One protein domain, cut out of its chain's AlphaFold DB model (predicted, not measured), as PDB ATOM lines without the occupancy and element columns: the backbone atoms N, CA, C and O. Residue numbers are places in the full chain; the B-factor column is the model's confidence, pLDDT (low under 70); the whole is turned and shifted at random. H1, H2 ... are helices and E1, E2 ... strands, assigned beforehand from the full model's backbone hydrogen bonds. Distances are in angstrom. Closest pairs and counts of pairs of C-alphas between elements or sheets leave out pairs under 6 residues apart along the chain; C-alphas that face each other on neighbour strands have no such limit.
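AT A GLANCE: This is residues 124 to 333 of the 333 residues of an uncharacterized protein of Ectocarpus sp. CCAP 1310/34 (UniProt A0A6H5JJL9). Five helices, H1 to H5, form an elongated up-and-down bundle, each running against the one before it; H6 packs slantwise on H3, and the small hairpin of E1 and E2 lies at one end of the long axis. The printed part has 210 residues, with six named helices and two antiparallel strands in the order H1 H2 H3 H4 E1 E2 H5 H6; the class is mostly helix. It is compact, with a radius of gyration of the C-alphas of 18.7 A, and spans 60 by 32 by 27 A.

HOW THE PARTS SIT: H1, residues 148 to 165, and H2, residues 169 to 187, form a helical hairpin at a shallow tilt of 11 degrees; their closest C-alphas, Ser 160 and Ala 172, are 4.0 A apart. The hub H3, residues 194 to 217, touches four helices. With residues 212 to 216 alone it touches H4, residues 221 to 241, in a helical hairpin; the closest C-alphas, Leu 212 and Val 224, are 5.9 A apart. E1, residues 247 to 249, and E2, residues 256 to 258, form an antiparallel hairpin, with N 248 and O 257 within hydrogen-bond range at 2.8 A. H5, residues 262 to 289, touches H1 the same way at a shallow tilt of 4 degrees, closest at the C-alphas of Pro 159 and Leu 280, 4.9 A. H6, residues 308 to 326, touches H3 opposite ways at a steep tilt of 47 degrees, closest at the C-alphas of Ser 203 and Ala 313, 4.7 A. Every O i to N i+4 pair is within hydrogen-bond range in H2, H3, H5 and H6, against 8 of 14 in H1 and 15 of 17 in H4.

IN THESE COORDINATES: H1 begins at C-alpha 148 (38.465, 82.682, 121.717). H3 is 34.4 A long and H5 40.4 A. H6 ends at C-alpha 326 (32.237, 110.927, 108.950).

THE WHOLE: The printed part has no cut. The link from H5 to H6 is long, with 18 residues. Mean pLDDT of the printed part is 76.1; residues 124 to 141 and 240 to 260 are among those under 70.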
ATOM      1  N   SER A 124      31.580 103.786 119.678       45.22
ATOM      2  CA  SER A 124      30.600 103.723 118.603       45.22
ATOM      3  C   SER A 124      29.259 104.332 119.004       45.22
ATOM      4  O   SER A 124      28.758 104.096 120.106       45.22
ATOM      5  N   LYS A 125      28.702 105.184 118.131       43.72
ATOM      6  CA  LYS A 125      27.401 105.837 118.335       43.72
ATOM      7  C   LYS A 125      26.219 104.869 118.243       43.72
ATOM      8  O   LYS A 125      25.125 105.295 118.594       43.72
ATOM      9  N   TYR A 126      26.431 103.570 117.992       40.72
ATOM     10  CA  TYR A 126      25.397 102.535 118.176       40.72
ATOM     11  C   TYR A 126      24.716 102.583 119.559       40.72
ATOM     12  O   TYR A 126      23.639 102.034 119.753       40.72
ATOM     13  N   ARG A 127      25.310 103.270 120.544       42.25
ATOM     14  CA  ARG A 127      24.699 103.532 121.854       42.25
ATOM     15  C   ARG A 127      23.613 104.620 121.861       42.25
ATOM     16  O   ARG A 127      23.008 104.845 122.906       42.25
ATOM     17  N   ARG A 128      23.437 105.384 120.782       38.09
ATOM     18  CA  ARG A 128      22.716 106.663 120.810       38.09
ATOM     19  C   ARG A 128      21.832 106.878 119.586       38.09
ATOM     20  O   ARG A 128      21.703 108.013 119.138       38.09
ATOM     21  N   ASP A 129      21.188 105.827 119.097       41.03
ATOM     22  CA  ASP A 129      20.133 106.000 118.106       41.03
ATOM     23  C   ASP A 129      18.886 106.581 118.806       41.03
ATOM     24  O   ASP A 129      18.153 105.909 119.535       41.03
ATOM     25  N   ARG A 130      18.712 107.903 118.683       40.06
ATOM     26  CA  ARG A 130      17.700 108.714 119.391       40.06
ATOM     27  C   ARG A 130      16.287 108.611 118.796       40.06
ATOM     28  O   ARG A 130      15.415 109.359 119.222       40.06
ATOM     29  N   GLY A 131      16.047 107.706 117.848       40.16
ATOM     30  CA  GLY A 131      14.727 107.518 117.230       40.16
ATOM     31  C   GLY A 131      13.894 106.362 117.792       40.16
ATOM     32  O   GLY A 131      12.694 106.328 117.552       40.16
ATOM     33  N   LEU A 132      14.500 105.415 118.522       40.38
ATOM     34  CA  LEU A 132      13.846 104.133 118.846       40.38
ATOM     35  C   LEU A 132      13.854 103.737 120.325       40.38
ATOM     36  O   LEU A 132      13.314 102.689 120.659       40.38
ATOM     37  N   GLY A 133      14.462 104.517 121.224       38.78
ATOM     38  CA  GLY A 133      14.504 104.179 122.657       38.78
ATOM     39  C   GLY A 133      15.238 102.869 122.999       38.78
ATOM     40  O   GLY A 133      15.386 102.549 124.174       38.78
ATOM     41  N   CYS A 134      15.747 102.129 122.010       39.53
ATOM     42  CA  CYS A 134      16.540 100.926 122.211       39.53
ATOM     43  C   CYS A 134      17.971 101.319 122.584       39.53
ATOM     44  O   CYS A 134      18.844 101.447 121.725       39.53
ATOM     45  N   LEU A 135      18.242 101.459 123.881       43.81
ATOM     46  CA  LEU A 135      19.588 101.191 124.371       43.81
ATOM     47  C   LEU A 135      19.965  99.786 123.885       43.81
ATOM     48  O   LEU A 135      19.206  98.833 124.070       43.81
ATOM     49  N   LEU A 136      21.131  99.651 123.249       44.38
ATOM     50  CA  LEU A 136      21.795  98.359 123.212       44.38
ATOM     51  C   LEU A 136      21.969  97.971 124.682       44.38
ATOM     52  O   LEU A 136      22.811  98.556 125.369       44.38
ATOM     53  N   GLU A 137      21.137  97.055 125.181       44.19
ATOM     54  CA  GLU A 137      21.375  96.391 126.454       44.19
ATOM     55  C   GLU A 137      22.604  95.515 126.221       44.19
ATOM     56  O   GLU A 137      22.554  94.300 126.028       44.19
ATOM     57  N   THR A 138      23.770  96.155 126.224       48.09
ATOM     58  CA  THR A 138      24.983  95.512 126.685       48.09
ATOM     59  C   THR A 138      24.745  95.251 128.162       48.09
ATOM     60  O   THR A 138      25.236  96.003 129.000       48.09
ATOM     61  N   GLY A 139      23.936  94.238 128.492       44.09
ATOM     62  CA  GLY A 139      23.964  93.662 129.826       44.09
ATOM     63  C   GLY A 139      25.438  93.458 130.149       44.09
ATOM     64  O   GLY A 139      26.152  92.889 129.320       44.09
ATOM     65  N   ASP A 140      25.890  94.041 131.257       48.00
ATOM     66  CA  ASP A 140      27.267  94.410 131.638       48.00
ATOM     67  C   ASP A 140      28.321  93.276 131.676       48.00
ATOM     68  O   ASP A 140      29.329  93.339 132.376       48.00
ATOM     69  N   LYS A 141      28.149  92.204 130.912       63.47
ATOM     70  CA  LYS A 141      29.064  91.076 130.845       63.47
ATOM     71  C   LYS A 141      30.079  91.318 129.734       63.47
ATOM     72  O   LYS A 141      29.824  91.035 128.562       63.47
ATOM     73  N   ARG A 142      31.257  91.820 130.117       74.88
ATOM     74  CA  ARG A 142      32.479  91.723 129.298       74.88
ATOM     75  C   ARG A 142      32.647  90.281 128.795       74.88
ATOM     76  O   ARG A 142      32.235  89.350 129.493       74.88
ATOM     77  N   ARG A 143      33.221  90.079 127.602       77.88
ATOM     78  CA  ARG A 143      33.651  88.722 127.207       77.88
ATOM     79  C   ARG A 143      34.673  88.228 128.252       77.88
ATOM     80  O   ARG A 143      35.460  89.048 128.737       77.88
ATOM     81  N   PRO A 144      34.646  86.949 128.663       80.81
ATOM     82  CA  PRO A 144      35.694  86.412 129.523       80.81
ATOM     83  C   PRO A 144      37.038  86.432 128.780       80.81
ATOM     84  O   PRO A 144      37.067  86.362 127.556       80.81
ATOM     85  N   LEU A 145      38.157  86.489 129.505       79.50
ATOM     86  CA  LEU A 145      39.495  86.408 128.890       79.50
ATOM     87  C   LEU A 145      39.738  85.070 128.173       79.50
ATOM     88  O   LEU A 145      40.563  85.001 127.272       79.50
ATOM     89  N   THR A 146      39.006  84.024 128.564       78.75
ATOM     90  CA  THR A 146      39.022  82.702 127.925       78.75
ATOM     91  C   THR A 146      38.209  82.649 126.630       78.75
ATOM     92  O   THR A 146      38.164  81.603 125.991       78.75
ATOM     93  N   ASP A 147      37.511  83.729 126.262       85.31
ATOM     94  CA  ASP A 147      36.827  83.818 124.976       85.31
ATOM     95  C   ASP A 147      37.855  83.763 123.844       85.31
ATOM     96  O   ASP A 147      38.889  84.428 123.890       85.31
ATOM     97  N   MET A 148      37.557  82.966 122.822       84.25
ATOM     98  CA  MET A 148      38.465  82.682 121.717       84.25
ATOM     99  C   MET A 148      38.941  83.947 120.993       84.25
ATOM    100  O   MET A 148      40.109  84.015 120.612       84.25
ATOM    101  N   LEU A 149      38.088  84.965 120.835       85.50
ATOM    102  CA  LEU A 149      38.483  86.216 120.182       85.50
ATOM    103  C   LEU A 149      39.447  87.019 121.043       85.50
ATOM    104  O   LEU A 149      40.451  87.510 120.541       85.50
ATOM    105  N   VAL A 150      39.174  87.094 122.347       85.94
ATOM    106  CA  VAL A 150      40.034  87.798 123.306       85.94
ATOM    107  C   VAL A 150      41.383  87.092 123.433       85.94
ATOM    108  O   VAL A 150      42.427  87.738 123.431       85.94
ATOM    109  N   TRP A 151      41.371  85.762 123.509       81.25
ATOM    110  CA  TRP A 151      42.581  84.953 123.588       81.25
ATOM    111  C   TRP A 151      43.438  85.074 122.325       81.25
ATOM    112  O   TRP A 151      44.651  85.260 122.405       81.25
ATOM    113  N   THR A 152      42.826  85.012 121.142       86.38
ATOM    114  CA  THR A 152      43.587  85.090 119.889       86.38
ATOM    115  C   THR A 152      44.131  86.483 119.581       86.38
ATOM    116  O   THR A 152      45.115  86.571 118.852       86.38
ATOM    117  N   SER A 153      43.631  87.549 120.217       90.00
ATOM    118  CA  SER A 153      44.293  88.864 120.200       90.00
ATOM    119  C   SER A 153      45.725  88.818 120.758       90.00
ATOM    120  O   SER A 153      46.564  89.618 120.351       90.00
ATOM    121  N   PHE A 154      46.060  87.877 121.650       84.00
ATOM    122  CA  PHE A 154      47.425  87.744 122.183       84.00
ATOM    123  C   PHE A 154      48.431  87.189 121.169       84.00
ATOM    124  O   PHE A 154      49.635  87.319 121.384       84.00
ATOM    125  N   VAL A 155      47.982  86.634 120.037       85.69
ATOM    126  CA  VAL A 155      48.871  86.176 118.952       85.69
ATOM    127  C   VAL A 155      49.758  87.316 118.451       85.69
ATOM    128  O   VAL A 155      50.911  87.084 118.106       85.69
ATOM    129  N   TYR A 156      49.260  88.554 118.499       89.38
ATOM    130  CA  TYR A 156      49.985  89.774 118.144       89.38
ATOM    131  C   TYR A 156      51.179  90.089 119.070       89.38
ATOM    132  O   TYR A 156      52.090  90.820 118.672       89.38
ATOM    133  N   CYS A 157      51.266  89.476 120.258       85.50
ATOM    134  CA  CYS A 157      52.455  89.575 121.110       85.50
ATOM    135  C   CYS A 157      53.677  88.900 120.474       85.50
ATOM    136  O   CYS A 157      54.788  89.395 120.632       85.50
ATOM    137  N   LEU A 158      53.489  87.800 119.734       83.12
ATOM    138  CA  LEU A 158      54.589  87.061 119.107       83.12
ATOM    139  C   LEU A 158      55.360  87.902 118.073       83.12
ATOM    140  O   LEU A 158      56.568  88.063 118.246       83.12
ATOM    141  N   PRO A 159      54.719  88.496 117.042       88.94
ATOM    142  CA  PRO A 159      55.418  89.386 116.124       88.94
ATOM    143  C   PRO A 159      55.908  90.659 116.823       88.94
ATOM    144  O   PRO A 159      56.908  91.219 116.393       88.94
ATOM    145  N   SER A 160      55.280  91.110 117.917       90.38
ATOM    146  CA  SER A 160      55.817  92.229 118.702       90.38
ATOM    147  C   SER A 160      57.173  91.886 119.332       90.38
ATOM    148  O   SER A 160      58.153  92.591 119.099       90.38
ATOM    149  N   VAL A 161      57.263  90.765 120.054       84.69
ATOM    150  CA  VAL A 161      58.516  90.288 120.667       84.69
ATOM    151  C   VAL A 161      59.573  90.002 119.603       84.69
ATOM    152  O   VAL A 161      60.718  90.424 119.749       84.69
ATOM    153  N   TYR A 162      59.190  89.342 118.510       87.38
ATOM    154  CA  TYR A 162      60.106  89.074 117.404       87.38
ATOM    155  C   TYR A 162      60.590  90.363 116.728       87.38
ATOM    156  O   TYR A 162      61.772  90.488 116.436       87.38
ATOM    157  N   GLY A 163      59.724  91.364 116.560       88.69
ATOM    158  CA  GLY A 163      60.113  92.675 116.043       88.69
ATOM    159  C   GLY A 163      61.098  93.409 116.952       88.69
ATOM    160  O   GLY A 163      62.022  94.037 116.449       88.69
ATOM    161  N   LEU A 164      60.961  93.293 118.279       86.38
ATOM    162  CA  LEU A 164      61.956  93.831 119.217       86.38
ATOM    163  C   LEU A 164      63.312  93.131 119.067       86.38
ATOM    164  O   LEU A 164      64.340  93.805 119.084       86.38
ATOM    165  N   TYR A 165      63.307  91.804 118.908       86.88
ATOM    166  CA  TYR A 165      64.513  91.009 118.660       86.88
ATOM    167  C   TYR A 165      65.182  91.381 117.326       86.88
ATOM    168  O   TYR A 165      66.385  91.601 117.285       86.88
ATOM    169  N   ALA A 166      64.394  91.536 116.261       85.56
ATOM    170  CA  ALA A 166      64.853  91.872 114.914       85.56
ATOM    171  C   ALA A 166      65.144  93.375 114.705       85.56
ATOM    172  O   ALA A 166      65.309  93.819 113.570       85.56
ATOM    173  N   HIS A 167      65.162  94.181 115.775       86.50
ATOM    174  CA  HIS A 167      65.363  95.638 115.730       86.50
ATOM    175  C   HIS A 167      64.333  96.416 114.875       86.50
ATOM    176  O   HIS A 167      64.575  97.550 114.465       86.50
ATOM    177  N   GLN A 168      63.148  95.842 114.656       87.56
ATOM    178  CA  GLN A 168      62.008  96.429 113.942       87.56
ATOM    179  C   GLN A 168      61.007  97.056 114.932       87.56
ATOM    180  O   GLN A 168      59.841  96.650 115.022       87.56
ATOM    181  N   TYR A 169      61.458  98.041 115.714       85.56
ATOM    182  CA  TYR A 169      60.714  98.607 116.849       85.56
ATOM    183  C   TYR A 169      59.381  99.253 116.450       85.56
ATOM    184  O   TYR A 169      58.394  99.119 117.174       85.56
ATOM    185  N   GLY A 170      59.317  99.915 115.294       85.75
ATOM    186  CA  GLY A 170      58.087 100.522 114.784       85.75
ATOM    187  C   GLY A 170      56.972  99.497 114.553       85.75
ATOM    188  O   GLY A 170      55.852  99.684 115.033       85.75
ATOM    189  N   ILE A 171      57.278  98.385 113.875       89.50
ATOM    190  CA  ILE A 171      56.308  97.298 113.649       89.50
ATOM    191  C   ILE A 171      55.982  96.597 114.974       89.50
ATOM    192  O   ILE A 171      54.816  96.297 115.237       89.50
ATOM    193  N   ALA A 172      56.983  96.395 115.837       89.38
ATOM    194  CA  ALA A 172      56.790  95.795 117.154       89.38
ATOM    195  C   ALA A 172      55.807  96.593 118.023       89.38
ATOM    196  O   ALA A 172      54.923  96.010 118.660       89.38
ATOM    197  N   ALA A 173      55.925  97.924 118.014       86.88
ATOM    198  CA  ALA A 173      55.030  98.822 118.728       86.88
ATOM    199  C   ALA A 173      53.613  98.796 118.142       86.88
ATOM    200  O   ALA A 173      52.651  98.693 118.903       86.88
ATOM    201  N   LEU A 174      53.467  98.827 116.810       90.31
ATOM    202  CA  LEU A 174      52.155  98.677 116.172       90.31
ATOM    203  C   LEU A 174      51.494  97.354 116.574       90.31
ATOM    204  O   LEU A 174      50.328  97.363 116.946       90.31
ATOM    205  N   GLN A 175      52.237  96.245 116.589       93.12
ATOM    206  CA  GLN A 175      51.707  94.936 116.984       93.12
ATOM    207  C   GLN A 175      51.285  94.855 118.454       93.12
ATOM    208  O   GLN A 175      50.220  94.326 118.789       93.12
ATOM    209  N   PHE A 176      52.082  95.436 119.348       91.12
ATOM    210  CA  PHE A 176      51.705  95.542 120.754       91.12
ATOM    211  C   PHE A 176      50.414  96.352 120.922       91.12
ATOM    212  O   PHE A 176      49.503  95.961 121.655       91.12
ATOM    213  N   MET A 177      50.286  97.452 120.182       91.75
ATOM    214  CA  MET A 177      49.080  98.269 120.210       91.75
ATOM    215  C   MET A 177      47.869  97.580 119.578       91.75
ATOM    216  O   MET A 177      46.770  97.722 120.112       91.75
ATOM    217  N   THR A 178      48.053  96.786 118.519       92.44
ATOM    218  CA  THR A 178      47.009  95.912 117.960       92.44
ATOM    219  C   THR A 178      46.544  94.897 118.995       92.44
ATOM    220  O   THR A 178      45.342  94.723 119.167       92.44
ATOM    221  N   THR A 179      47.465  94.302 119.766       92.31
ATOM    222  CA  THR A 179      47.117  93.398 120.876       92.31
ATOM    223  C   THR A 179      46.177  94.097 121.855       92.31
ATOM    224  O   THR A 179      45.102  93.581 122.163       92.31
ATOM    225  N   ILE A 180      46.553  95.290 122.331       91.19
ATOM    226  CA  ILE A 180      45.753  96.063 123.291       91.19
ATOM    227  C   ILE A 180      44.405  96.461 122.680       91.19
ATOM    228  O   ILE A 180      43.365  96.280 123.317       91.19
ATOM    229  N   GLY A 181      44.415  97.003 121.461       90.06
ATOM    230  CA  GLY A 181      43.224  97.465 120.751       90.06
ATOM    231  C   GLY A 181      42.210  96.349 120.533       90.06
ATOM    232  O   GLY A 181      41.069  96.477 120.983       90.06
ATOM    233  N   SER A 182      42.656  95.240 119.944       91.69
ATOM    234  CA  SER A 182      41.851  94.046 119.670       91.69
ATOM    235  C   SER A 182      41.316  93.422 120.960       91.69
ATOM    236  O   SER A 182      40.113  93.194 121.098       91.69
ATOM    237  N   THR A 183      42.166  93.276 121.985       89.81
ATOM    238  CA  THR A 183      41.750  92.739 123.292       89.81
ATOM    239  C   THR A 183      40.643  93.592 123.915       89.81
ATOM    240  O   THR A 183      39.615  93.069 124.344       89.81
ATOM    241  N   LEU A 184      40.811  94.920 123.958       89.06
ATOM    242  CA  LEU A 184      39.808  95.832 124.519       89.06
ATOM    243  C   LEU A 184      38.510  95.836 123.701       89.06
ATOM    244  O   LEU A 184      37.415  95.877 124.277       89.06
ATOM    245  N   PHE A 185      38.620  95.783 122.375       87.88
ATOM    246  CA  PHE A 185      37.486  95.705 121.462       87.88
ATOM    247  C   PHE A 185      36.648  94.449 121.731       87.88
ATOM    248  O   PHE A 185      35.459  94.562 122.047       87.88
ATOM    249  N   HIS A 186      37.261  93.265 121.758       86.88
ATOM    250  CA  HIS A 186      36.534  92.018 122.010       86.88
ATOM    251  C   HIS A 186      36.064  91.874 123.461       86.88
ATOM    252  O   HIS A 186      34.917  91.486 123.689       86.88
ATOM    253  N   LEU A 187      36.861  92.283 124.459       86.50
ATOM    254  CA  LEU A 187      36.430  92.303 125.866       86.50
ATOM    255  C   LEU A 187      35.146  93.114 126.061       86.50
ATOM    256  O   LEU A 187      34.296  92.761 126.880       86.50
ATOM    257  N   THR A 188      34.981  94.189 125.290       81.12
ATOM    258  CA  THR A 188      33.782  95.033 125.312       81.12
ATOM    259  C   THR A 188      32.715  94.610 124.302       81.12
ATOM    260  O   THR A 188      31.838  95.411 123.973       81.12
ATOM    261  N   ARG A 189      32.745  93.351 123.840       75.31
ATOM    262  CA  ARG A 189      31.800  92.783 122.860       75.31
ATOM    263  C   ARG A 189      31.671  93.644 121.606       75.31
ATOM    264  O   ARG A 189      30.567  93.883 121.122       75.31
ATOM    265  N   GLU A 190      32.796  94.170 121.138       75.62
ATOM    266  CA  GLU A 190      32.885  94.992 119.934       75.62
ATOM    267  C   GLU A 190      32.040  96.285 119.994       75.62
ATOM    268  O   GLU A 190      31.717  96.885 118.971       75.62
ATOM    269  N   THR A 191      31.651  96.733 121.196       67.56
ATOM    270  CA  THR A 191      30.818  97.940 121.380       67.56
ATOM    271  C   THR A 191      31.638  99.199 121.636       67.56
ATOM    272  O   THR A 191      31.177 100.323 121.413       67.56
ATOM    273  N   LYS A 192      32.869  99.028 122.120       71.06
ATOM    274  CA  LYS A 192      33.818 100.101 122.417       71.06
ATOM    275  C   LYS A 192      35.140  99.762 121.740       71.06
ATOM    276  O   LYS A 192      35.428  98.602 121.499       71.06
ATOM    277  N   PHE A 193      35.932 100.782 121.425       82.25
ATOM    278  CA  PHE A 193      37.285 100.624 120.874       82.25
ATOM    279  C   PHE A 193      37.394 100.066 119.445       82.25
ATOM    280  O   PHE A 193      38.506  99.798 119.012       82.25
ATOM    281  N   PHE A 194      36.302 100.004 118.671       82.81
ATOM    282  CA  PHE A 194      36.360  99.662 117.237       82.81
ATOM    283  C   PHE A 194      37.393 100.511 116.483       82.81
ATOM    284  O   PHE A 194      38.219  99.993 115.747       82.81
ATOM    285  N   ASN A 195      37.395 101.826 116.722       81.50
ATOM    286  CA  ASN A 195      38.354 102.726 116.085       81.50
ATOM    287  C   ASN A 195      39.803 102.421 116.453       81.50
ATOM    288  O   ASN A 195      40.689 102.615 115.631       81.50
ATOM    289  N   LEU A 196      40.037 102.024 117.703       85.38
ATOM    290  CA  LEU A 196      41.364 101.697 118.193       85.38
ATOM    291  C   LEU A 196      41.879 100.446 117.480       85.38
ATOM    292  O   LEU A 196      42.929 100.502 116.851       85.38
ATOM    293  N   ASP A 197      41.100  99.369 117.529       89.00
ATOM    294  CA  ASP A 197      41.413  98.103 116.872       89.00
ATOM    295  C   ASP A 197      41.625  98.279 115.361       89.00
ATOM    296  O   ASP A 197      42.693  97.981 114.828       89.00
ATOM    297  N   ASN A 198      40.659  98.908 114.687       85.19
ATOM    298  CA  ASN A 198      40.684  99.073 113.241       85.19
ATOM    299  C   ASN A 198      41.861  99.931 112.748       85.19
ATOM    300  O   ASN A 198      42.460  99.620 111.720       85.19
ATOM    301  N   VAL A 199      42.230 101.002 113.462       86.06
ATOM    302  CA  VAL A 199      43.373 101.849 113.072       86.06
ATOM    303  C   VAL A 199      44.683 101.074 113.141       86.06
ATOM    304  O   VAL A 199      45.489 101.162 112.214       86.06
ATOM    305  N   PHE A 200      44.891 100.296 114.200       89.12
ATOM    306  CA  PHE A 200      46.117  99.519 114.348       89.12
ATOM    307  C   PHE A 200      46.160  98.323 113.392       89.12
ATOM    308  O   PHE A 200      47.163  98.146 112.698       89.12
ATOM    309  N   ALA A 201      45.055  97.593 113.228       88.19
ATOM    310  CA  ALA A 201      44.951  96.529 112.233       88.19
ATOM    311  C   ALA A 201      45.206  97.047 110.801       88.19
ATOM    312  O   ALA A 201      46.000  96.466 110.058       88.19
ATOM    313  N   THR A 202      44.612  98.188 110.427       87.31
ATOM    314  CA  THR A 202      44.811  98.806 109.102       87.31
ATOM    315  C   THR A 202      46.254  99.281 108.908       87.31
ATOM    316  O   THR A 202      46.804  99.166 107.807       87.31
ATOM    317  N   SER A 203      46.908  99.760 109.972       89.31
ATOM    318  CA  SER A 203      48.311 100.179 109.894       89.31
ATOM    319  C   SER A 203      49.242  99.000 109.600       89.31
ATOM    320  O   SER A 203      50.084  99.103 108.712       89.31
ATOM    321  N   LEU A 204      49.020  97.843 110.237       90.88
ATOM    322  CA  LEU A 204      49.784  96.619 109.976       90.88
ATOM    323  C   LEU A 204      49.551  96.078 108.564       90.88
ATOM    324  O   LEU A 204      50.500  95.661 107.895       90.88
ATOM    325  N   LEU A 205      48.305  96.127 108.084       89.69
ATOM    326  CA  LEU A 205      47.980  95.762 106.707       89.69
ATOM    327  C   LEU A 205      48.716  96.666 105.708       89.69
ATOM    328  O   LEU A 205      49.266  96.176 104.725       89.69
ATOM    329  N   SER A 206      48.787  97.970 105.986       89.12
ATOM    330  CA  SER A 206      49.508  98.938 105.147       89.12
ATOM    331  C   SER A 206      51.018  98.679 105.144       89.12
ATOM    332  O   SER A 206      51.645  98.712 104.088       89.12
ATOM    333  N   THR A 207      51.605  98.358 106.300       90.44
ATOM    334  CA  THR A 207      53.020  97.959 106.396       90.44
ATOM    335  C   THR A 207      53.301  96.653 105.646       90.44
ATOM    336  O   THR A 207      54.315  96.549 104.962       90.44
ATOM    337  N   THR A 208      52.386  95.682 105.707       91.25
ATOM    338  CA  THR A 208      52.484  94.419 104.950       91.25
ATOM    339  C   THR A 208      52.349  94.650 103.439       91.25
ATOM    340  O   THR A 208      53.022  94.016 102.630       91.25
ATOM    341  N   ALA A 209      51.500  95.591 103.020       90.25
ATOM    342  CA  ALA A 209      51.398  95.980 101.616       90.25
ATOM    343  C   ALA A 209      52.681  96.675 101.125       90.25
ATOM    344  O   ALA A 209      53.110  96.451  99.993       90.25
ATOM    345  N   TRP A 210      53.319  97.480 101.980       90.81
ATOM    346  CA  TRP A 210      54.601  98.112 101.673       90.81
ATOM    347  C   TRP A 210      55.731  97.091 101.498       90.81
ATOM    348  O   TRP A 210      56.458  97.145 100.508       90.81
ATOM    349  N   SER A 211      55.847  96.114 102.399       91.88
ATOM    350  CA  SER A 211      56.835  95.039 102.250       91.88
ATOM    351  C   SER A 211      56.580  94.190 101.004       91.88
ATOM    352  O   SER A 211      57.531  93.781 100.344       91.88
ATOM    353  N   LEU A 212      55.316  93.968 100.616       92.31
ATOM    354  CA  LEU A 212      54.978  93.308  99.352       92.31
ATOM    355  C   LEU A 212      55.465  94.107  98.137       92.31
ATOM    356  O   LEU A 212      56.054  93.527  97.226       92.31
ATOM    357  N   TYR A 213      55.261  95.428  98.133       91.94
ATOM    358  CA  TYR A 213      55.801  96.312  97.097       91.94
ATOM    359  C   TYR A 213      57.329  96.201  97.011       91.94
ATOM    360  O   TYR A 213      57.865  95.962  95.927       91.94
ATOM    361  N   LEU A 214      58.024  96.280  98.149       91.19
ATOM    362  CA  LEU A 214      59.477  96.121  98.192       91.19
ATOM    363  C   LEU A 214      59.914  94.745  97.680       91.19
ATOM    364  O   LEU A 214      60.801  94.672  96.833       91.19
ATOM    365  N   GLY A 215      59.234  93.672  98.091       92.75
ATOM    366  CA  GLY A 215      59.495  92.314  97.618       92.75
ATOM    367  C   GLY A 215      59.397  92.182  96.096       92.75
ATOM    368  O   GLY A 215      60.262  91.559  95.486       92.75
ATOM    369  N   VAL A 216      58.408  92.827  95.465       93.94
ATOM    370  CA  VAL A 216      58.299  92.882  93.996       93.94
ATOM    371  C   VAL A 216      59.462  93.667  93.392       93.94
ATOM    372  O   VAL A 216      60.125  93.175  92.481       93.94
ATOM    373  N   THR A 217      59.736  94.875  93.893       93.62
ATOM    374  CA  THR A 217      60.777  95.742  93.310       93.62
ATOM    375  C   THR A 217      62.196  95.200  93.476       93.62
ATOM    376  O   THR A 217      63.061  95.534  92.675       93.62
ATOM    377  N   HIS A 218      62.446  94.377  94.496       90.94
ATOM    378  CA  HIS A 218      63.756  93.779  94.782       90.94
ATOM    379  C   HIS A 218      63.842  92.302  94.359       90.94
ATOM    380  O   HIS A 218      64.828  91.631  94.651       90.94
ATOM    381  N   GLY A 219      62.826  91.775  93.664       94.06
ATOM    382  CA  GLY A 219      62.851  90.422  93.098       94.06
ATOM    383  C   GLY A 219      62.784  89.282  94.121       94.06
ATOM    384  O   GLY A 219      63.196  88.161  93.824       94.06
ATOM    385  N   VAL A 220      62.252  89.527  95.321       93.94
ATOM    386  CA  VAL A 220      62.111  88.527  96.395       93.94
ATOM    387  C   VAL A 220      60.821  87.719  96.191       93.94
ATOM    388  O   VAL A 220      59.847  87.826  96.937       93.94
ATOM    389  N   TRP A 221      60.782  86.908  95.132       90.69
ATOM    390  CA  TRP A 221      59.544  86.273  94.659       90.69
ATOM    391  C   TRP A 221      58.929  85.256  95.619       90.69
ATOM    392  O   TRP A 221      57.706  85.150  95.669       90.69
ATOM    393  N   TRP A 222      59.734  84.542  96.414       88.75
ATOM    394  CA  TRP A 222      59.199  83.614  97.418       88.75
ATOM    395  C   TRP A 222      58.291  84.350  98.414       88.75
ATOM    396  O   TRP A 222      57.205  83.873  98.736       88.75
ATOM    397  N   TYR A 223      58.696  85.552  98.835       90.12
ATOM    398  CA  TYR A 223      57.956  86.386  99.775       90.12
ATOM    399  C   TYR A 223      56.662  86.897  99.143       90.12
ATOM    400  O   TYR A 223      55.589  86.803  99.741       90.12
ATOM    401  N   VAL A 224      56.755  87.374  97.896       90.88
ATOM    402  CA  VAL A 224      55.603  87.839  97.114       90.88
ATOM    403  C   VAL A 224      54.571  86.728  96.948       90.88
ATOM    404  O   VAL A 224      53.380  86.988  97.090       90.88
ATOM    405  N   VAL A 225      55.004  85.490  96.693       86.50
ATOM    406  CA  VAL A 225      54.104  84.335  96.602       86.50
ATOM    407  C   VAL A 225      53.455  84.055  97.955       86.50
ATOM    408  O   VAL A 225      52.234  83.976  98.028       86.50
ATOM    409  N   VAL A 226      54.233  83.959  99.037       83.31
ATOM    410  CA  VAL A 226      53.707  83.634 100.374       83.31
ATOM    411  C   VAL A 226      52.692  84.679 100.859       83.31
ATOM    412  O   VAL A 226      51.570  84.326 101.223       83.31
ATOM    413  N   ILE A 227      53.041  85.967 100.824       86.81
ATOM    414  CA  ILE A 227      52.146  87.051 101.259       86.81
ATOM    415  C   ILE A 227      51.020  87.293 100.248       86.81
ATOM    416  O   ILE A 227      49.876  87.523 100.639       86.81
ATOM    417  N   GLY A 228      51.311  87.196  98.950       81.69
ATOM    418  CA  GLY A 228      50.326  87.359  97.882       81.69
ATOM    419  C   GLY A 228      49.219  86.308  97.937       81.69
ATOM    420  O   GLY A 228      48.051  86.659  97.780       81.69
ATOM    421  N   LEU A 229      49.550  85.048  98.246       78.50
ATOM    422  CA  LEU A 229      48.567  83.986  98.498       78.50
ATOM    423  C   LEU A 229      47.753  84.233  99.778       78.50
ATOM    424  O   LEU A 229      46.580  83.867  99.841       78.50
ATOM    425  N   GLY A 230      48.341  84.902 100.773       77.69
ATOM    426  CA  GLY A 230      47.631  85.373 101.963       77.69
ATOM    427  C   GLY A 230      46.642  86.512 101.680       77.69
ATOM    428  O   GLY A 230      45.674  86.674 102.418       77.69
ATOM    429  N   GLY A 231      46.828  87.270 100.595       76.88
ATOM    430  CA  GLY A 231      45.982  88.406 100.210       76.88
ATOM    431  C   GLY A 231      44.498  88.055 100.024       76.88
ATOM    432  O   GLY A 231      43.655  88.668 100.680       76.88
ATOM    433  N   PRO A 232      44.136  87.063  99.188       76.56
ATOM    434  CA  PRO A 232      42.757  86.593  99.057       76.56
ATOM    435  C   PRO A 232      42.135  86.157 100.386       76.56
ATOM    436  O   PRO A 232      40.979  86.480 100.656       76.56
ATOM    437  N   PHE A 233      42.906  85.474 101.237       73.81
ATOM    438  CA  PHE A 233      42.450  85.060 102.561       73.81
ATOM    439  C   PHE A 233      42.199  86.262 103.477       73.81
ATOM    440  O   PHE A 233      41.165  86.328 104.141       73.81
ATOM    441  N   ALA A 234      43.102  87.243 103.462       76.56
ATOM    442  CA  ALA A 234      42.962  88.490 104.198       76.56
ATOM    443  C   ALA A 234      41.728  89.278 103.740       76.56
ATOM    444  O   ALA A 234      40.941  89.708 104.574       76.56
ATOM    445  N   ILE A 235      41.503  89.405 102.430       77.50
ATOM    446  CA  ILE A 235      40.314  90.058 101.861       77.50
ATOM    447  C   ILE A 235      39.041  89.335 102.300       77.50
ATOM    448  O   ILE A 235      38.106  89.971 102.783       77.50
ATOM    449  N   PHE A 236      39.009  88.008 102.167       73.56
ATOM    450  CA  PHE A 236      37.875  87.192 102.590       73.56
ATOM    451  C   PHE A 236      37.571  87.385 104.082       73.56
ATOM    452  O   PHE A 236      36.419  87.616 104.459       73.56
ATOM    453  N   CYS A 237      38.607  87.364 104.919       70.12
ATOM    454  CA  CYS A 237      38.484  87.617 106.345       70.12
ATOM    455  C   CYS A 237      38.009  89.044 106.631       70.12
ATOM    456  O   CYS A 237      37.103  89.194 107.433       70.12
ATOM    457  N   ILE A 238      38.519  90.076 105.955       71.81
ATOM    458  CA  ILE A 238      38.070  91.471 106.126       71.81
ATOM    459  C   ILE A 238      36.582  91.609 105.790       71.81
ATOM    460  O   ILE A 238      35.832  92.198 106.565       71.81
ATOM    461  N   VAL A 239      36.129  91.028 104.675       70.62
ATOM    462  CA  VAL A 239      34.712  91.062 104.277       70.62
ATOM    463  C   VAL A 239      33.842  90.368 105.324       70.62
ATOM    464  O   VAL A 239      32.806  90.899 105.722       70.62
ATOM    465  N   ARG A 240      34.270  89.201 105.817       68.81
ATOM    466  CA  ARG A 240      33.518  88.440 106.822       68.81
ATOM    467  C   ARG A 240      33.575  89.065 108.224       68.81
ATOM    468  O   ARG A 240      32.568  89.050 108.923       68.81
ATOM    469  N   CYS A 241      34.700  89.653 108.619       66.81
ATOM    470  CA  CYS A 241      34.896  90.327 109.909       66.81
ATOM    471  C   CYS A 241      34.266  91.728 109.940       66.81
ATOM    472  O   CYS A 241      33.978  92.251 111.015       66.81
ATOM    473  N   GLY A 242      34.020  92.322 108.771       58.97
ATOM    474  CA  GLY A 242      33.246  93.549 108.614       58.97
ATOM    475  C   GLY A 242      31.738  93.352 108.791       58.97
ATOM    476  O   GLY A 242      31.021  94.343 108.907       58.97
ATOM    477  N   MET A 243      31.244  92.107 108.845       55.50
ATOM    478  CA  MET A 243      29.842  91.838 109.167       55.50
ATOM    479  C   MET A 243      29.610  92.161 110.649       55.50
ATOM    480  O   MET A 243      30.174  91.478 111.510       55.50
ATOM    481  N   PRO A 244      28.812  93.189 110.993       52.28
ATOM    482  CA  PRO A 244      28.483  93.447 112.384       52.28
ATOM    483  C   PRO A 244      27.792  92.204 112.951       52.28
ATOM    484  O   PRO A 244      26.917  91.621 112.307       52.28
ATOM    485  N   GLY A 245      28.195  91.774 114.151       54.44
ATOM    486  CA  GLY A 245      27.483  90.714 114.860       54.44
ATOM    487  C   GLY A 245      25.988  91.038 114.884       54.44
ATOM    488  O   GLY A 245      25.621  92.198 115.078       54.44
ATOM    489  N   LEU A 246      25.147  90.028 114.646       55.44
ATOM    490  CA  LEU A 246      23.697  90.180 114.529       55.44
ATOM    491  C   LEU A 246      23.154  91.022 115.690       55.44
ATOM    492  O   LEU A 246      23.199  90.611 116.854       55.44
ATOM    493  N   VAL A 247      22.666  92.217 115.361       60.62
ATOM    494  CA  VAL A 247      21.981  93.095 116.304       60.62
ATOM    495  C   VAL A 247      20.517  92.657 116.325       60.62
ATOM    496  O   VAL A 247      19.748  92.954 115.419       60.62
ATOM    497  N   CYS A 248      20.140  91.876 117.330       59.25
ATOM    498  CA  CYS A 248      18.787  91.349 117.510       59.25
ATOM    499  C   CYS A 248      18.014  92.186 118.539       59.25
ATOM    500  O   CYS A 248      18.620  92.901 119.326       59.25
ATOM    501  N   ARG A 249      16.681  92.092 118.599       57.97
ATOM    502  CA  ARG A 249      15.933  92.596 119.769       57.97
ATOM    503  C   ARG A 249      16.156  91.672 120.966       57.97
ATOM    504  O   ARG A 249      16.186  90.451 120.802       57.97
ATOM    505  N   HIS A 250      16.311  92.245 122.157       56.16
ATOM    506  CA  HIS A 250      16.460  91.473 123.384       56.16
ATOM    507  C   HIS A 250      15.178  90.646 123.637       56.16
ATOM    508  O   HIS A 250      14.078  91.194 123.524       56.16
ATOM    509  N   PRO A 251      15.274  89.341 123.971       54.19
ATOM    510  CA  PRO A 251      14.108  88.455 124.085       54.19
ATOM    511  C   PRO A 251      13.070  88.878 125.133       54.19
ATOM    512  O   PRO A 251      11.921  88.460 125.052       54.19
ATOM    513  N   THR A 252      13.467  89.682 126.124       66.88
ATOM    514  CA  THR A 252      12.624  90.067 127.271       66.88
ATOM    515  C   THR A 252      12.100  91.510 127.230       66.88
ATOM    516  O   THR A 252      11.483  91.935 128.200       66.88
ATOM    517  N   GLY A 253      12.323  92.285 126.159       55.25
ATOM    518  CA  GLY A 253      11.840  93.676 126.070       55.25
ATOM    519  C   GLY A 253      12.797  94.647 125.368       55.25
ATOM    520  O   GLY A 253      13.905  94.269 125.019       55.25
ATOM    521  N   GLY A 254      12.329  95.884 125.135       51.28
ATOM    522  CA  GLY A 254      12.693  96.851 124.073       51.28
ATOM    523  C   GLY A 254      14.130  97.379 123.922       51.28
ATOM    524  O   GLY A 254      14.296  98.549 123.592       51.28
ATOM    525  N   GLY A 255      15.157  96.551 124.107       57.12
ATOM    526  CA  GLY A 255      16.546  96.847 123.745       57.12
ATOM    527  C   GLY A 255      17.006  96.084 122.500       57.12
ATOM    528  O   GLY A 255      16.417  95.074 122.110       57.12
ATOM    529  N   LEU A 256      18.089  96.547 121.876       54.97
ATOM    530  CA  LEU A 256      18.848  95.746 120.910       54.97
ATOM    531  C   LEU A 256      19.957  94.986 121.663       54.97
ATOM    532  O   LEU A 256      20.520  95.494 122.627       54.97
ATOM    533  N   CYS A 257      20.291  93.768 121.254       57.50
ATOM    534  CA  CYS A 257      21.377  92.962 121.792       57.50
ATOM    535  C   CYS A 257      22.258  92.455 120.645       57.50
ATOM    536  O   CYS A 257      21.766  92.054 119.594       57.50
ATOM    537  N   ARG A 258      23.580  92.470 120.835       60.91
ATOM    538  CA  ARG A 258      24.510  91.827 119.897       60.91
ATOM    539  C   ARG A 258      24.583  90.347 120.255       60.91
ATOM    540  O   ARG A 258      25.012  90.006 121.361       60.91
ATOM    541  N   ARG A 259      24.149  89.476 119.346       62.03
ATOM    542  CA  ARG A 259      24.274  88.024 119.496       62.03
ATOM    543  C   ARG A 259      25.584  87.578 118.851       62.03
ATOM    544  O   ARG A 259      25.880  87.972 117.726       62.03
ATOM    545  N   SER A 260      26.373  86.777 119.570       64.06
ATOM    546  CA  SER A 260      27.563  86.136 119.000       64.06
ATOM    547  C   SER A 260      27.132  85.266 117.820       64.06
ATOM    548  O   SER A 260      26.223  84.443 117.959       64.06
ATOM    549  N   ASN A 261      27.765  85.458 116.668       73.50
ATOM    550  CA  ASN A 261      27.603  84.581 115.519       73.50
ATOM    551  C   ASN A 261      28.808  83.623 115.511       73.50
ATOM    552  O   ASN A 261      29.924  84.100 115.319       73.50
ATOM    553  N   PRO A 262      28.618  82.306 115.722       77.25
ATOM    554  CA  PRO A 262      29.725  81.351 115.772       77.25
ATOM    555  C   PRO A 262      30.599  81.357 114.514       77.25
ATOM    556  O   PRO A 262      31.812  81.209 114.617       77.25
ATOM    557  N   GLU A 263      30.007  81.577 113.335       78.06
ATOM    558  CA  GLU A 263      30.771  81.681 112.088       78.06
ATOM    559  C   GLU A 263      31.647  82.935 112.077       78.06
ATOM    560  O   GLU A 263      32.816  82.871 111.710       78.06
ATOM    561  N   TYR A 264      31.095  84.074 112.509       81.88
ATOM    562  CA  TYR A 264      31.849  85.320 112.639       81.88
ATOM    563  C   TYR A 264      33.009  85.156 113.619       81.88
ATOM    564  O   TYR A 264      34.145  85.452 113.260       81.88
ATOM    565  N   ASP A 265      32.737  84.642 114.823       83.12
ATOM    566  CA  ASP A 265      33.754  84.453 115.859       83.12
ATOM    567  C   ASP A 265      34.868  83.503 115.351       83.12
ATOM    568  O   ASP A 265      36.054  83.737 115.583       83.12
ATOM    569  N   PHE A 266      34.523  82.469 114.576       81.44
ATOM    570  CA  PHE A 266      35.504  81.575 113.956       81.44
ATOM    571  C   PHE A 266      36.361  82.268 112.883       81.44
ATOM    572  O   PHE A 266      37.589  82.190 112.931       81.44
ATOM    573  N   PHE A 267      35.752  82.976 111.926       83.50
ATOM    574  CA  PHE A 267      36.512  83.677 110.883       83.50
ATOM    575  C   PHE A 267      37.352  84.829 111.442       83.50
ATOM    576  O   PHE A 267      38.458  85.062 110.959       83.50
ATOM    577  N   HIS A 268      36.879  85.505 112.488       85.75
ATOM    578  CA  HIS A 268      37.631  86.567 113.153       85.75
ATOM    579  C   HIS A 268      38.829  86.008 113.934       85.75
ATOM    580  O   HIS A 268      39.924  86.562 113.877       85.75
ATOM    581  N   MET A 269      38.690  84.841 114.563       85.31
ATOM    582  CA  MET A 269      39.844  84.122 115.111       85.31
ATOM    583  C   MET A 269      40.869  83.777 114.017       85.31
ATOM    584  O   MET A 269      42.068  83.989 114.201       85.31
ATOM    585  N   LEU A 270      40.422  83.262 112.868       82.44
ATOM    586  CA  LEU A 270      41.326  82.969 111.751       82.44
ATOM    587  C   LEU A 270      42.010  84.235 111.209       82.44
ATOM    588  O   LEU A 270      43.184  84.197 110.824       82.44
ATOM    589  N   TRP A 271      41.308  85.368 111.219       87.88
ATOM    590  CA  TRP A 271      41.888  86.671 110.920       87.88
ATOM    591  C   TRP A 271      43.006  87.033 111.903       87.88
ATOM    592  O   TRP A 271      44.091  87.402 111.455       87.88
ATOM    593  N   HIS A 272      42.808  86.867 113.216       88.44
ATOM    594  CA  HIS A 272      43.863  87.111 114.210       88.44
ATOM    595  C   HIS A 272      45.118  86.278 113.936       88.44
ATOM    596  O   HIS A 272      46.228  86.810 113.878       88.44
ATOM    597  N   LEU A 273      44.936  84.978 113.695       84.75
ATOM    598  CA  LEU A 273      46.040  84.054 113.436       84.75
ATOM    599  C   LEU A 273      46.799  84.409 112.152       84.75
ATOM    600  O   LEU A 273      48.027  84.498 112.155       84.75
ATOM    601  N   SER A 274      46.075  84.651 111.059       85.38
ATOM    602  CA  SER A 274      46.679  84.962 109.760       85.38
ATOM    603  C   SER A 274      47.344  86.334 109.715       85.38
ATOM    604  O   SER A 274      48.440  86.452 109.174       85.38
ATOM    605  N   SER A 275      46.735  87.365 110.304       88.12
ATOM    606  CA  SER A 275      47.319  88.711 110.363       88.12
ATOM    607  C   SER A 275      48.546  88.766 111.281       88.12
ATOM    608  O   SER A 275      49.535  89.428 110.950       88.12
ATOM    609  N   GLY A 276      48.539  88.012 112.387       86.94
ATOM    610  CA  GLY A 276      49.714  87.812 113.235       86.94
ATOM    611  C   GLY A 276      50.864  87.139 112.478       86.94
ATOM    612  O   GLY A 276      51.975  87.673 112.451       86.94
ATOM    613  N   LEU A 277      50.588  86.021 111.794       85.06
ATOM    614  CA  LEU A 277      51.580  85.299 110.987       85.06
ATOM    615  C   LEU A 277      52.106  86.140 109.813       85.06
ATOM    616  O   LEU A 277      53.313  86.211 109.601       85.06
ATOM    617  N   GLY A 278      51.221  86.815 109.075       89.25
ATOM    618  CA  GLY A 278      51.600  87.684 107.959       89.25
ATOM    619  C   GLY A 278      52.522  88.820 108.397       89.25
ATOM    620  O   GLY A 278      53.493  89.143 107.709       89.25
ATOM    621  N   THR A 279      52.289  89.375 109.588       91.94
ATOM    622  CA  THR A 279      53.192  90.389 110.138       91.94
ATOM    623  C   THR A 279      54.522  89.799 110.592       91.94
ATOM    624  O   THR A 279      55.549  90.435 110.393       91.94
ATOM    625  N   LEU A 280      54.544  88.592 111.162       88.62
ATOM    626  CA  LEU A 280      55.797  87.912 111.506       88.62
ATOM    627  C   LEU A 280      56.664  87.706 110.256       88.62
ATOM    628  O   LEU A 280      57.841  88.056 110.261       88.62
ATOM    629  N   ILE A 281      56.060  87.231 109.164       90.06
ATOM    630  CA  ILE A 281      56.724  87.074 107.862       90.06
ATOM    631  C   ILE A 281      57.207  88.433 107.328       90.06
ATOM    632  O   ILE A 281      58.309  88.529 106.794       90.06
ATOM    633  N   THR A 282      56.426  89.501 107.522       93.31
ATOM    634  CA  THR A 282      56.808  90.875 107.146       93.31
ATOM    635  C   THR A 282      58.012  91.381 107.945       93.31
ATOM    636  O   THR A 282      58.923  91.969 107.370       93.31
ATOM    637  N   ILE A 283      58.046  91.145 109.260       92.00
ATOM    638  CA  ILE A 283      59.184  91.501 110.119       92.00
ATOM    639  C   ILE A 283      60.428  90.734 109.677       92.00
ATOM    640  O   ILE A 283      61.475  91.347 109.503       92.00
ATOM    641  N   HIS A 284      60.297  89.428 109.430       89.75
ATOM    642  CA  HIS A 284      61.398  88.597 108.949       89.75
ATOM    643  C   HIS A 284      61.944  89.092 107.602       89.75
ATOM    644  O   HIS A 284      63.152  89.172 107.403       89.75
ATOM    645  N   PHE A 285      61.062  89.490 106.681       93.12
ATOM    646  CA  PHE A 285      61.469  90.082 105.408       93.12
ATOM    647  C   PHE A 285      62.313  91.346 105.600       93.12
ATOM    648  O   PHE A 285      63.356  91.480 104.961       93.12
ATOM    649  N   PHE A 286      61.900  92.249 106.494       92.00
ATOM    650  CA  PHE A 286      62.685  93.447 106.791       92.00
ATOM    651  C   PHE A 286      63.998  93.133 107.500       92.00
ATOM    652  O   PHE A 286      65.014  93.716 107.148       92.00
ATOM    653  N   GLU A 287      64.009  92.184 108.433       91.12
ATOM    654  CA  GLU A 287      65.236  91.729 109.091       91.12
ATOM    655  C   GLU A 287      66.267  91.216 108.076       91.12
ATOM    656  O   GLU A 287      67.435  91.584 108.142       91.12
ATOM    657  N   VAL A 288      65.843  90.393 107.114       90.12
ATOM    658  CA  VAL A 288      66.756  89.756 106.153       90.12
ATOM    659  C   VAL A 288      67.200  90.718 105.051       90.12
ATOM    660  O   VAL A 288      68.371  90.727 104.676       90.12
ATOM    661  N   HIS A 289      66.277  91.509 104.502       89.69
ATOM    662  CA  HIS A 289      66.542  92.308 103.301       89.69
ATOM    663  C   HIS A 289      66.857  93.778 103.589       89.69
ATOM    664  O   HIS A 289      67.478  94.431 102.755       89.69
ATOM    665  N   PHE A 290      66.467  94.288 104.759       88.62
ATOM    666  CA  PHE A 290      66.648  95.685 105.160       88.62
ATOM    667  C   PHE A 290      67.061  95.819 106.645       88.62
ATOM    668  O   PHE A 290      66.467  96.614 107.372       88.62
ATOM    669  N   PRO A 291      68.079  95.084 107.139       83.19
ATOM    670  CA  PRO A 291      68.415  95.037 108.571       83.19
ATOM    671  C   PRO A 291      68.813  96.394 109.170       83.19
ATOM    672  O   PRO A 291      68.649  96.618 110.366       83.19
ATOM    673  N   ALA A 292      69.351  97.299 108.349       79.00
ATOM    674  CA  ALA A 292      69.758  98.637 108.772       79.00
ATOM    675  C   ALA A 292      68.596  99.648 108.794       79.00
ATOM    676  O   ALA A 292      68.768 100.767 109.277       79.00
ATOM    677  N   GLU A 293      67.424  99.277 108.274       76.62
ATOM    678  CA  GLU A 293      66.290 100.174 108.086       76.62
ATOM    679  C   GLU A 293      65.054  99.636 108.813       76.62
ATOM    680  O   GLU A 293      64.597  98.517 108.572       76.62
ATOM    681  N   GLU A 294      64.439 100.449 109.674       76.81
ATOM    682  CA  GLU A 294      63.142 100.079 110.243       76.81
ATOM    683  C   GLU A 294      62.070 100.068 109.148       76.81
ATOM    684  O   GLU A 294      61.679 101.116 108.630       76.81
ATOM    685  N   ALA A 295      61.569  98.876 108.824       73.62
ATOM    686  CA  ALA A 295      60.518  98.632 107.844       73.62
ATOM    687  C   ALA A 295      60.798  99.204 106.435       73.62
ATOM    688  O   ALA A 295      59.871  99.646 105.748       73.62
ATOM    689  N   GLY A 296      62.063  99.182 105.989       62.28
ATOM    690  CA  GLY A 296      62.449  99.544 104.615       62.28
ATOM    691  C   GLY A 296      62.507 101.048 104.324       62.28
ATOM    692  O   GLY A 296      62.214 101.468 103.202       62.28
ATOM    693  N   GLY A 297      62.817 101.868 105.336       59.00
ATOM    694  CA  GLY A 297      63.510 103.132 105.084       59.00
ATOM    695  C   GLY A 297      63.111 104.315 105.965       59.00
ATOM    696  O   GLY A 297      61.942 104.700 106.056       59.00
ATOM    697  N   GLY A 298      64.131 104.980 106.514       50.97
ATOM    698  CA  GLY A 298      64.085 106.360 106.993       50.97
ATOM    699  C   GLY A 298      64.340 107.335 105.839       50.97
ATOM    700  O   GLY A 298      65.405 107.932 105.753       50.97
ATOM    701  N   TRP A 299      63.380 107.507 104.925       48.81
ATOM    702  CA  TRP A 299      63.533 108.411 103.763       48.81
ATOM    703  C   TRP A 299      63.599 109.904 104.132       48.81
ATOM    704  O   TRP A 299      63.840 110.756 103.275       48.81
ATOM    705  N   PHE A 300      63.417 110.253 105.406       47.25
ATOM    706  CA  PHE A 300      63.742 111.588 105.882       47.25
ATOM    707  C   PHE A 300      65.228 111.638 106.209       47.25
ATOM    708  O   PHE A 300      65.648 111.178 107.265       47.25
ATOM    709  N   HIS A 301      66.008 112.286 105.344       49.72
ATOM    710  CA  HIS A 301      67.431 112.561 105.575       49.72
ATOM    711  C   HIS A 301      67.712 113.194 106.957       49.72
ATOM    712  O   HIS A 301      68.798 113.040 107.504       49.72
ATOM    713  N   TYR A 302      66.715 113.883 107.525       52.16
ATOM    714  CA  TYR A 302      66.756 114.536 108.834       52.16
ATOM    715  C   TYR A 302      66.374 113.632 110.018       52.16
ATOM    716  O   TYR A 302      66.627 114.004 111.160       52.16
ATOM    717  N   PHE A 303      65.758 112.475 109.763       53.19
ATOM    718  CA  PHE A 303      65.284 111.529 110.776       53.19
ATOM    719  C   PHE A 303      65.489 110.077 110.304       53.19
ATOM    720  O   PHE A 303      64.505 109.352 110.125       53.19
ATOM    721  N   PRO A 304      66.748 109.633 110.114       53.09
ATOM    722  CA  PRO A 304      67.058 108.256 109.701       53.09
ATOM    723  C   PRO A 304      66.519 107.214 110.691       53.09
ATOM    724  O   PRO A 304      66.312 106.055 110.349       53.09
ATOM    725  N   ASP A 305      66.245 107.661 111.915       56.47
ATOM    726  CA  ASP A 305      65.817 106.849 113.037       56.47
ATOM    727  C   ASP A 305      64.307 106.818 113.271       56.47
ATOM    728  O   ASP A 305      63.860 106.180 114.217       56.47
ATOM    729  N   VAL A 306      63.497 107.539 112.500       60.09
ATOM    730  CA  VAL A 306      62.042 107.458 112.668       60.09
ATOM    731  C   VAL A 306      61.531 106.293 111.824       60.09
ATOM    732  O   VAL A 306      61.842 106.254 110.635       60.09
ATOM    733  N   PRO A 307      60.702 105.379 112.368       70.00
ATOM    734  CA  PRO A 307      60.044 104.350 111.571       70.00
ATOM    735  C   PRO A 307      58.971 105.011 110.692       70.00
ATOM    736  O   PRO A 307      57.781 105.037 111.031       70.00
ATOM    737  N   VAL A 308      59.404 105.614 109.579       74.12
ATOM    738  CA  VAL A 308      58.575 106.450 108.699       74.12
ATOM    739  C   VAL A 308      57.391 105.646 108.195       74.12
ATOM    740  O   VAL A 308      56.256 106.102 108.304       74.12
ATOM    741  N   VAL A 309      57.639 104.428 107.715       82.81
ATOM    742  CA  VAL A 309      56.601 103.561 107.153       82.81
ATOM    743  C   VAL A 309      55.524 103.225 108.201       82.81
ATOM    744  O   VAL A 309      54.366 103.556 107.948       82.81
ATOM    745  N   PRO A 310      55.841 102.669 109.392       82.81
ATOM    746  CA  PRO A 310      54.860 102.474 110.464       82.81
ATOM    747  C   PRO A 310      54.111 103.750 110.869       82.81
ATOM    748  O   PRO A 310      52.902 103.716 111.100       82.81
ATOM    749  N   THR A 311      54.801 104.890 110.920       81.00
ATOM    750  CA  THR A 311      54.202 106.174 111.317       81.00
ATOM    751  C   THR A 311      53.203 106.680 110.275       81.00
ATOM    752  O   THR A 311      52.083 107.063 110.617       81.00
ATOM    753  N   VAL A 312      53.580 106.646 108.994       83.44
ATOM    754  CA  VAL A 312      52.717 107.027 107.869       83.44
ATOM    755  C   VAL A 312      51.537 106.065 107.761       83.44
ATOM    756  O   VAL A 312      50.401 106.515 107.628       83.44
ATOM    757  N   ALA A 313      51.774 104.759 107.899       86.44
ATOM    758  CA  ALA A 313      50.725 103.743 107.918       86.44
ATOM    759  C   ALA A 313      49.695 104.006 109.027       86.44
ATOM    760  O   ALA A 313      48.489 103.967 108.772       86.44
ATOM    761  N   LEU A 314      50.151 104.331 110.239       85.69
ATOM    762  CA  LEU A 314      49.278 104.675 111.358       85.69
ATOM    763  C   LEU A 314      48.479 105.957 111.087       85.69
ATOM    764  O   LEU A 314      47.267 105.981 111.303       85.69
ATOM    765  N   ALA A 315      49.136 107.008 110.588       84.50
ATOM    766  CA  ALA A 315      48.488 108.278 110.274       84.50
ATOM    767  C   ALA A 315      47.420 108.124 109.180       84.50
ATOM    768  O   ALA A 315      46.294 108.595 109.348       84.50
ATOM    769  N   LEU A 316      47.736 107.415 108.092       84.00
ATOM    770  CA  LEU A 316      46.789 107.116 107.015       84.00
ATOM    771  C   LEU A 316      45.613 106.286 107.529       84.00
ATOM    772  O   LEU A 316      44.465 106.617 107.247       84.00
ATOM    773  N   SER A 317      45.879 105.266 108.342       85.94
ATOM    774  CA  SER A 317      44.837 104.429 108.948       85.94
ATOM    775  C   SER A 317      43.909 105.239 109.851       85.94
ATOM    776  O   SER A 317      42.688 105.100 109.777       85.94
ATOM    777  N   ALA A 318      44.463 106.147 110.661       83.75
ATOM    778  CA  ALA A 318      43.684 107.064 111.484       83.75
ATOM    779  C   ALA A 318      42.814 108.000 110.631       83.75
ATOM    780  O   ALA A 318      41.637 108.177 110.941       83.75
ATOM    781  N   LEU A 319      43.354 108.560 109.543       84.12
ATOM    782  CA  LEU A 319      42.609 109.424 108.621       84.12
ATOM    783  C   LEU A 319      41.487 108.673 107.897       84.12
ATOM    784  O   LEU A 319      40.362 109.167 107.869       84.12
ATOM    785  N   ILE A 320      41.766 107.477 107.367       81.25
ATOM    786  CA  ILE A 320      40.768 106.605 106.731       81.25
ATOM    787  C   ILE A 320      39.648 106.303 107.719       81.25
ATOM    788  O   ILE A 320      38.475 106.431 107.379       81.25
ATOM    789  N   ASN A 321      39.998 105.966 108.959       79.56
ATOM    790  CA  ASN A 321      39.011 105.659 109.977       79.56
ATOM    791  C   ASN A 321      38.177 106.901 110.347       79.56
ATOM    792  O   ASN A 321      36.954 106.837 110.361       79.56
ATOM    793  N   LEU A 322      38.803 108.066 110.558       80.25
ATOM    794  CA  LEU A 322      38.100 109.335 110.808       80.25
ATOM    795  C   LEU A 322      37.178 109.745 109.652       80.25
ATOM    796  O   LEU A 322      36.081 110.248 109.898       80.25
ATOM    797  N   TYR A 323      37.602 109.531 108.408       79.31
ATOM    798  CA  TYR A 323      36.776 109.791 107.235       79.31
ATOM    799  C   TYR A 323      35.617 108.796 107.137       79.31
ATOM    800  O   TYR A 323      34.472 109.221 107.016       79.31
ATOM    801  N   GLY A 324      35.882 107.493 107.282       71.31
ATOM    802  CA  GLY A 324      34.867 106.434 107.290       71.31
ATOM    803  C   GLY A 324      33.796 106.650 108.359       71.31
ATOM    804  O   GLY A 324      32.613 106.432 108.111       71.31
ATOM    805  N   ASN A 325      34.206 107.171 109.515       71.69
ATOM    806  CA  ASN A 325      33.324 107.613 110.590       71.69
ATOM    807  C   ASN A 325      32.431 108.789 110.183       71.69
ATOM    808  O   ASN A 325      31.266 108.831 110.557       71.69
ATOM    809  N   ARG A 326      32.972 109.750 109.428       73.81
ATOM    810  CA  ARG A 326      32.237 110.927 108.950       73.81
ATOM    811  C   ARG A 326      31.219 110.586 107.861       73.81
ATOM    812  O   ARG A 326      30.206 111.266 107.770       73.81
ATOM    813  N   VAL A 327      31.500 109.592 107.019       74.38
ATOM    814  CA  VAL A 327      30.611 109.192 105.911       74.38
ATOM    815  C   VAL A 327      29.654 108.050 106.272       74.38
ATOM    816  O   VAL A 327      28.976 107.527 105.393       74.38
ATOM    817  N   GLY A 328      29.614 107.627 107.542       64.06
ATOM    818  CA  GLY A 328      28.722 106.558 108.012       64.06
ATOM    819  C   GLY A 328      29.050 105.160 107.466       64.06
ATOM    820  O   GLY A 328      28.208 104.265 107.519       64.06
ATOM    821  N   VAL A 329      30.257 104.964 106.919       62.78
ATOM    822  CA  VAL A 329      30.751 103.648 106.467       62.78
ATOM    823  C   VAL A 329      31.198 102.821 107.664       62.78
ATOM    824  O   VAL A 329      30.922 101.627 107.746       62.78
ATOM    825  N   MET A 330      31.864 103.473 108.613       57.00
ATOM    826  CA  MET A 330      32.144 102.884 109.913       57.00
ATOM    827  C   MET A 330      30.921 103.076 110.815       57.00
ATOM    828  O   MET A 330      30.275 104.122 110.726       57.00
ATOM    829  N   PRO A 331      30.606 102.115 111.701       50.16
ATOM    830  CA  PRO A 331      29.407 102.116 112.539       50.16
ATOM    831  C   PRO A 331      29.469 103.180 113.656       50.16
ATOM    832  O   PRO A 331      29.443 102.856 114.843       50.16
ATOM    833  N   LEU A 332      29.603 104.460 113.305       41.94
ATOM    834  CA  LEU A 332      29.704 105.602 114.213       41.94
ATOM    835  C   LEU A 332      28.638 106.672 113.948       41.94
ATOM    836  O   LEU A 332      28.941 107.850 114.117       41.94
ATOM    837  N   GLU A 333      27.396 106.318 113.624       34.41
ATOM    838  CA  GLU A 333      26.282 107.283 113.672       34.41
ATOM    839  C   GLU A 333      25.055 106.753 114.394       34.41
ATOM    840  O   GLU A 333      24.755 105.553 114.232       34.41
TER     841      GLU A 333